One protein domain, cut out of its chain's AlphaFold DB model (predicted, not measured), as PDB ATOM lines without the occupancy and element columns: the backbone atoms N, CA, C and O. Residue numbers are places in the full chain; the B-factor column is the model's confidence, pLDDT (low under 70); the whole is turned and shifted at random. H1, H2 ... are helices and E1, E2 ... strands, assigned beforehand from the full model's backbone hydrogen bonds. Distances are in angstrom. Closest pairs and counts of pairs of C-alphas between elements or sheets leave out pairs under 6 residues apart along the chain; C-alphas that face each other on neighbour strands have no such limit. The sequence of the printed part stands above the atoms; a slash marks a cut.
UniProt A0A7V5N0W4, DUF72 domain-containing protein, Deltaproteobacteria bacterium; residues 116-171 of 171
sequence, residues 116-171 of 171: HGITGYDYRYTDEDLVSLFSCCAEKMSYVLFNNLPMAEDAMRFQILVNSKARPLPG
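This is residues 116 to 171 of the 171 residues of the protein "DUF72 domain-containing protein" of Deltaproteobacteria bacterium (UniProt A0A7V5N0W4). A short helix, H1, packs steeply on one stretch of a longer helix, H2, and a single strand, E1, leads from H1 back to H2. The end, residues 166 to 171, sticks out. The printed part has 56 residues, in the order H1, E1, H2, and is mostly helix. It is only just compact, close to loose, with a radius of gyration of the C-alphas of 12.1 A, and spans 41 by 20 by 16 A.

H1, residues 127 to 137, touches H2, residues 151 to 166, with residues 158 to 162 of H2 alone. The closest C-alphas, those of Leu 130 and Phe 158, are 6.0 A apart. They run the same way at a steep tilt of 65 degrees. E1, residues 142 to 146, pairs with no named strand. It meets H1 only through their link; its closest C-alpha pair with H2 is Phe 146 and Ala 155, 6.2 A. In H1 and H2 every O i to N i+4 pair is within hydrogen-bond range.

H1 begins at C-alpha 127 (209.760, 285.711, 182.971) and is 15.5 A long. E1 is 12.7 A long. H2, 21.9 A long, ends at C-alpha 166 (197.651, 296.886, 179.210).

The C-alphas farthest apart, of Gly 120 and Gly 171, are 42.2 A apart. The printed part has no cut, and both links are tight. Residues 167 to 171 have pLDDT under 70.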
ATOM      1  N   HIS A 116     201.749 278.759 194.560       95.19
ATOM      2  CA  HIS A 116     202.597 278.265 195.665       95.19
ATOM      3  C   HIS A 116     203.998 277.863 195.192       95.19
ATOM      4  O   HIS A 116     204.721 277.193 195.924       95.19
ATOM      5  N   GLY A 117     204.362 278.256 193.969       94.31
ATOM      6  CA  GLY A 117     205.555 277.798 193.269       94.31
ATOM      7  C   GLY A 117     205.325 276.489 192.507       94.31
ATOM      8  O   GLY A 117     204.567 275.613 192.941       94.31
ATOM      9  N   ILE A 118     205.975 276.367 191.346       94.31
ATOM     10  CA  ILE A 118     205.796 275.230 190.428       94.31
ATOM     11  C   ILE A 118     206.411 273.962 191.027       94.31
ATOM     12  O   ILE A 118     205.749 272.928 191.106       94.31
ATOM     13  N   THR A 119     207.652 274.052 191.510       93.88
ATOM     14  CA  THR A 119     208.380 272.919 192.108       93.88
ATOM     15  C   THR A 119     208.427 272.949 193.637       93.88
ATOM     16  O   THR A 119     208.903 271.998 194.247       93.88
ATOM     17  N   GLY A 120     207.937 274.016 194.272       91.06
ATOM     18  CA  GLY A 120     207.995 274.190 195.723       91.06
ATOM     19  C   GLY A 120     207.849 275.648 196.141       91.06
ATOM     20  O   GLY A 120     207.894 276.547 195.307       91.06
ATOM     21  N   TYR A 121     207.688 275.886 197.444       89.50
ATOM     22  CA  TYR A 121     207.475 277.235 197.977       89.50
ATOM     23  C   TYR A 121     208.656 278.178 197.738       89.50
ATOM     24  O   TYR A 121     208.447 279.378 197.663       89.50
ATOM     25  N   ASP A 122     209.881 277.681 197.618       93.44
ATOM     26  CA  ASP A 122     211.085 278.468 197.331       93.44
ATOM     27  C   ASP A 122     211.257 278.808 195.842       93.44
ATOM     28  O   ASP A 122     212.152 279.579 195.489       93.44
ATOM     29  N   TYR A 123     210.387 278.281 194.975       96.38
ATOM     30  CA  TYR A 123     210.426 278.550 193.545       96.38
ATOM     31  C   TYR A 123     210.289 280.047 193.254       96.38
ATOM     32  O   TYR A 123     209.400 280.725 193.780       96.38
ATOM     33  N   ARG A 124     211.157 280.542 192.370       96.81
ATOM     34  CA  ARG A 124     211.119 281.894 191.814       96.81
ATOM     35  C   ARG A 124     210.606 281.804 190.386       96.81
ATOM     36  O   ARG A 124     211.222 281.122 189.571       96.81
ATOM     37  N   TYR A 125     209.508 282.492 190.096       97.69
ATOM     38  CA  TYR A 125     208.908 282.453 188.765       97.69
ATOM     39  C   TYR A 125     209.834 283.096 187.724       97.69
ATOM     40  O   TYR A 125     210.379 284.184 187.933       97.69
ATOM     41  N   THR A 126     210.029 282.424 186.597       98.00
ATOM     42  CA  THR A 126     210.768 282.963 185.447       98.00
ATOM     43  C   THR A 126     209.918 283.982 184.686       98.00
ATOM     44  O   THR A 126     208.709 284.084 184.907       98.00
ATOM     45  N   ASP A 127     210.529 284.773 183.801       97.38
ATOM     46  CA  ASP A 127     209.760 285.711 182.971       97.38
ATOM     47  C   ASP A 127     208.799 284.955 182.035       97.38
ATOM     48  O   ASP A 127     207.663 285.389 181.826       97.38
ATOM     49  N   GLU A 128     209.206 283.782 181.548       97.81
ATOM     50  CA  GLU A 128     208.382 282.871 180.753       97.81
ATOM     51  C   GLU A 128     207.162 282.361 181.536       97.81
ATOM     52  O   GLU A 128     206.048 282.323 180.997       97.81
ATOM     53  N   ASP A 129     207.334 282.030 182.820       97.94
ATOM     54  CA  ASP A 129     206.210 281.652 183.678       97.94
ATOM     55  C   ASP A 129     205.239 282.819 183.849       97.94
ATOM     56  O   ASP A 129     204.029 282.639 183.739       97.94
ATOM     57  N   LEU A 130     205.743 284.035 184.083       97.50
ATOM     58  CA  LEU A 130     204.896 285.217 184.263       97.50
ATOM     59  C   LEU A 130     204.108 285.560 182.989       97.50
ATOM     60  O   LEU A 130     202.939 285.938 183.074       97.50
ATOM     61  N   VAL A 131     204.698 285.376 181.803       96.56
ATOM     62  CA  VAL A 131     203.989 285.502 180.516       96.56
ATOM     63  C   VAL A 131     202.915 284.423 180.358       96.56
ATOM     64  O   VAL A 131     201.801 284.710 179.903       96.56
ATOM     65  N   SER A 132     203.211 283.194 180.777       96.06
ATOM     66  CA  SER A 132     202.243 282.093 180.767       96.06
ATOM     67  C   SER A 132     201.074 282.375 181.718       96.06
ATOM     68  O   SER A 132     199.913 282.272 181.324       96.06
ATOM     69  N   LEU A 133     201.362 282.857 182.930       96.81
ATOM     70  CA  LEU A 133     200.369 283.284 183.916       96.81
ATOM     71  C   LEU A 133     199.490 284.426 183.394       96.81
ATOM     72  O   LEU A 133     198.274 284.405 183.590       96.81
ATOM     73  N   PHE A 134     200.081 285.407 182.708       95.62
ATOM     74  CA  PHE A 134     199.334 286.502 182.086       95.62
ATOM     75  C   PHE A 134     198.337 285.975 181.050       95.62
ATOM     76  O   PHE A 134     197.182 286.398 181.028       95.62
ATOM     77  N   SER A 135     198.754 284.995 180.248       94.00
ATOM     78  CA  SER A 135     197.890 284.357 179.250       94.00
ATOM     79  C   SER A 135     196.697 283.645 179.901       94.00
ATOM     80  O   SER A 135     195.578 283.757 179.407       94.00
ATOM     81  N   CYS A 136     196.885 283.008 181.064       93.38
ATOM     82  CA  CYS A 136     195.788 282.416 181.843       93.38
ATOM     83  C   CYS A 136     194.780 283.449 182.385       93.38
ATOM     84  O   CYS A 136     193.656 283.084 182.730       93.38
ATOM     85  N   CYS A 137     195.166 284.725 182.488       93.06
ATOM     86  CA  CYS A 137     194.306 285.797 182.993       93.06
ATOM     87  C   CYS A 137     193.464 286.478 181.900       93.06
ATOM     88  O   CYS A 137     192.557 287.235 182.231       93.06
ATOM     89  N   ALA A 138     193.756 286.259 180.615       78.00
ATOM     90  CA  ALA A 138     193.276 287.122 179.530       78.00
ATOM     91  C   ALA A 138     191.750 287.107 179.301       78.00
ATOM     92  O   ALA A 138     191.203 288.070 178.771       78.00
ATOM     93  N   GLU A 139     191.052 286.043 179.700       79.12
ATOM     94  CA  GLU A 139     189.624 285.865 179.390       79.12
ATOM     95  C   GLU A 139     188.674 286.423 180.457       79.12
ATOM     96  O   GLU A 139     187.484 286.606 180.194       79.12
ATOM     97  N   LYS A 140     189.163 286.653 181.682       88.25
ATOM     98  CA  LYS A 140     188.332 287.020 182.838       88.25
ATOM     99  C   LYS A 140     189.098 287.896 183.815       88.25
ATOM    100  O   LYS A 140     190.310 287.758 183.978       88.25
ATOM    101  N   MET A 141     188.375 288.739 184.556       93.56
ATOM    102  CA  MET A 141     188.953 289.423 185.715       93.56
ATOM    103  C   MET A 141     189.604 288.387 186.641       93.56
ATOM    104  O   MET A 141     188.997 287.364 186.963       93.56
ATOM    105  N   SER A 142     190.857 288.633 187.021       95.88
ATOM    106  CA  SER A 142     191.699 287.641 187.686       95.88
ATOM    107  C   SER A 142     192.344 288.229 188.937       95.88
ATOM    108  O   SER A 142     193.061 289.223 188.860       95.88
ATOM    109  N   TYR A 143     192.120 287.592 190.086       97.06
ATOM    110  CA  TYR A 143     192.892 287.830 191.304       97.06
ATOM    111  C   TYR A 143     194.069 286.864 191.322       97.06
ATOM    112  O   TYR A 143     193.872 285.653 191.279       97.06
ATOM    113  N   VAL A 144     195.288 287.394 191.389       97.75
ATOM    114  CA  VAL A 144     196.524 286.608 191.314       97.75
ATOM    115  C   VAL A 144     197.309 286.798 192.606       97.75
ATOM    116  O   VAL A 144     197.830 287.878 192.869       97.75
ATOM    117  N   LEU A 145     197.360 285.755 193.436       97.75
ATOM    118  CA  LEU A 145     198.016 285.782 194.740       97.75
ATOM    119  C   LEU A 145     199.261 284.894 194.718       97.75
ATOM    120  O   LEU A 145     199.158 283.664 194.716       97.75
ATOM    121  N   PHE A 146     200.429 285.524 194.778       98.06
ATOM    122  CA  PHE A 146     201.706 284.849 194.985       98.06
ATOM    123  C   PHE A 146     201.848 284.455 196.465       98.06
ATOM    124  O   PHE A 146     201.724 285.295 197.349       98.06
ATOM    125  N   ASN A 147     202.060 283.167 196.735       95.56
ATOM    126  CA  ASN A 147     202.276 282.583 198.069       95.56
ATOM    127  C   ASN A 147     203.581 281.759 198.133       95.56
ATOM    128  O   ASN A 147     203.738 280.905 199.006       95.56
ATOM    129  N   ASN A 148     204.496 281.971 197.190       95.25
ATOM    130  CA  ASN A 148     205.863 281.462 197.230       95.25
ATOM    131  C   ASN A 148     206.769 282.373 198.088       95.25
ATOM    132  O   ASN A 148     206.379 283.459 198.507       95.25
ATOM    133  N   LEU A 149     207.993 281.941 198.372       94.75
ATOM    134  CA  LEU A 149     208.941 282.641 199.234       94.75
ATOM    135  C   LEU A 149     209.329 284.023 198.665       94.75
ATOM    136  O   LEU A 149     209.229 284.996 199.414       94.75
ATOM    137  N   PRO A 150     209.679 284.178 197.368       94.50
ATOM    138  CA  PRO A 150     209.904 285.492 196.762       94.50
ATOM    139  C   PRO A 150     208.609 286.184 196.279       94.50
ATOM    140  O   PRO A 150     208.659 287.007 195.367       94.50
ATOM    141  N   MET A 151     207.447 285.906 196.894       96.19
ATOM    142  CA  MET A 151     206.130 286.398 196.440       96.19
ATOM    143  C   MET A 151     206.050 287.905 196.173       96.19
ATOM    144  O   MET A 151     205.370 288.312 195.239       96.19
ATOM    145  N   ALA A 152     206.720 288.742 196.970       97.31
ATOM    146  CA  ALA A 152     206.678 290.193 196.786       97.31
ATOM    147  C   ALA A 152     207.396 290.632 195.497       97.31
ATOM    148  O   ALA A 152     206.896 291.494 194.775       97.31
ATOM    149  N   GLU A 153     208.544 290.019 195.200       97.38
ATOM    150  CA  GLU A 153     209.325 290.285 193.988       97.38
ATOM    151  C   GLU A 153     208.578 289.778 192.749       97.38
ATOM    152  O   GLU A 153     208.417 290.515 191.775       97.38
ATOM    153  N   ASP A 154     208.043 288.557 192.809       97.81
ATOM    154  CA  ASP A 154     207.307 287.961 191.692       97.81
ATOM    155  C   ASP A 154     205.984 288.690 191.416       97.81
ATOM    156  O   ASP A 154     205.666 288.966 190.258       97.81
ATOM    157  N   ALA A 155     205.254 289.107 192.458       97.88
ATOM    158  CA  ALA A 155     204.051 289.923 192.300       97.88
ATOM    159  C   ALA A 155     204.358 291.280 191.650       97.88
ATOM    160  O   ALA A 155     203.608 291.730 190.783       97.88
ATOM    161  N   MET A 156     205.469 291.924 192.025       98.00
ATOM    162  CA  MET A 156     205.883 293.201 191.438       98.00
ATOM    163  C   MET A 156     206.270 293.046 189.963       98.00
ATOM    164  O   MET A 156     205.812 293.821 189.123       98.00
ATOM    165  N   ARG A 157     207.055 292.016 189.624       97.88
ATOM    166  CA  ARG A 157     207.416 291.698 188.232       97.88
ATOM    167  C   ARG A 157     206.179 291.404 187.390       97.88
ATOM    168  O   ARG A 157     206.044 291.936 186.287       97.88
ATOM    169  N   PHE A 158     205.236 290.634 187.930       97.62
ATOM    170  CA  PHE A 158     203.972 290.351 187.257       97.62
ATOM    171  C   PHE A 158     203.127 291.614 187.054       97.62
ATOM    172  O   PHE A 158     202.591 291.828 185.970       97.62
ATOM    173  N   GLN A 159     203.054 292.499 188.051       96.50
ATOM    174  CA  GLN A 159     202.346 293.773 187.927       96.50
ATOM    175  C   GLN A 159     202.954 294.666 186.833       96.50
ATOM    176  O   GLN A 159     202.218 295.269 186.051       96.50
ATOM    177  N   ILE A 160     204.288 294.734 186.743       96.81
ATOM    178  CA  ILE A 160     204.989 295.463 185.674       96.81
ATOM    179  C   ILE A 160     204.627 294.877 184.305       96.81
ATOM    180  O   ILE A 160     204.268 295.628 183.394       96.81
ATOM    181  N   LEU A 161     204.657 293.547 184.172       95.62
ATOM    182  CA  LEU A 161     204.267 292.854 182.946       95.62
ATOM    183  C   LEU A 161     202.824 293.196 182.544       95.62
ATOM    184  O   LEU A 161     202.607 293.653 181.421       95.62
ATOM    185  N   VAL A 162     201.861 293.055 183.461       94.12
ATOM    186  CA  VAL A 162     200.442 293.384 183.228       94.12
ATOM    187  C   VAL A 162     200.291 294.832 182.757       94.12
ATOM    188  O   VAL A 162     199.649 295.083 181.739       94.12
ATOM    189  N   ASN A 163     200.937 295.786 183.431       92.75
ATOM    190  CA  ASN A 163     200.860 297.206 183.078       92.75
ATOM    191  C   ASN A 163     201.482 297.515 181.706       92.75
ATOM    192  O   ASN A 163     200.971 298.366 180.977       92.75
ATOM    193  N   SER A 164     202.568 296.826 181.335       91.38
ATOM    194  CA  SER A 164     203.206 296.994 180.023       91.38
ATOM    195  C   SER A 164     202.347 296.465 178.871       91.38
ATOM    196  O   SER A 164     202.349 297.047 177.792       91.38
ATOM    197  N   LYS A 165     201.584 295.391 179.108       82.88
ATOM    198  CA  LYS A 165     200.682 294.773 178.125       82.88
ATOM    199  C   LYS A 165     199.319 295.470 178.054       82.88
ATOM    200  O   LYS A 165     198.664 295.400 177.022       82.88
ATOM    201  N   ALA A 166     198.903 296.134 179.134       70.44
ATOM    202  CA  ALA A 166     197.651 296.886 179.210       70.44
ATOM    203  C   ALA A 166     197.732 298.291 178.585       70.44
ATOM    204  O   ALA A 166     196.697 298.872 178.260       70.44
ATOM    205  N   ARG A 167     198.934 298.859 178.397       53.25
ATOM    206  CA  ARG A 167     199.094 300.076 177.587       53.25
ATOM    207  C   ARG A 167     198.994 299.711 176.103       53.25
ATOM    208  O   ARG A 167     199.803 298.904 175.646       53.25
ATOM    209  N   PRO A 168     198.086 300.329 175.322       47.84
ATOM    210  CA  PRO A 168     198.244 300.310 173.879       47.84
ATOM    211  C   PRO A 168     199.595 300.953 173.552       47.84
ATOM    212  O   PRO A 168     199.971 301.957 174.167       47.84
ATOM    213  N   LEU A 169     200.332 300.369 172.607       39.66
ATOM    214  CA  LEU A 169     201.469 301.052 171.997       39.66
ATOM    215  C   LEU A 169     200.978 302.435 171.530       39.66
ATOM    216  O   LEU A 169     199.919 302.492 170.898       39.66
ATOM    217  N   PRO A 170     201.678 303.540 171.843       45.81
ATOM    218  CA  PRO A 170     201.411 304.785 171.143       45.81
ATOM    219  C   PRO A 170     201.675 304.518 169.658       45.81
ATOM    220  O   PRO A 170     202.780 304.111 169.293       45.81
ATOM    221  N   GLY A 171     200.613 304.624 168.856       44.62
ATOM    222  CA  GLY A 171     200.688 304.577 167.398       44.62
ATOM    223  C   GLY A 171     201.398 305.790 166.822       44.62
ATOM    224  O   GLY A 171     201.530 306.804 167.547       44.62
TER     225      GLY A 171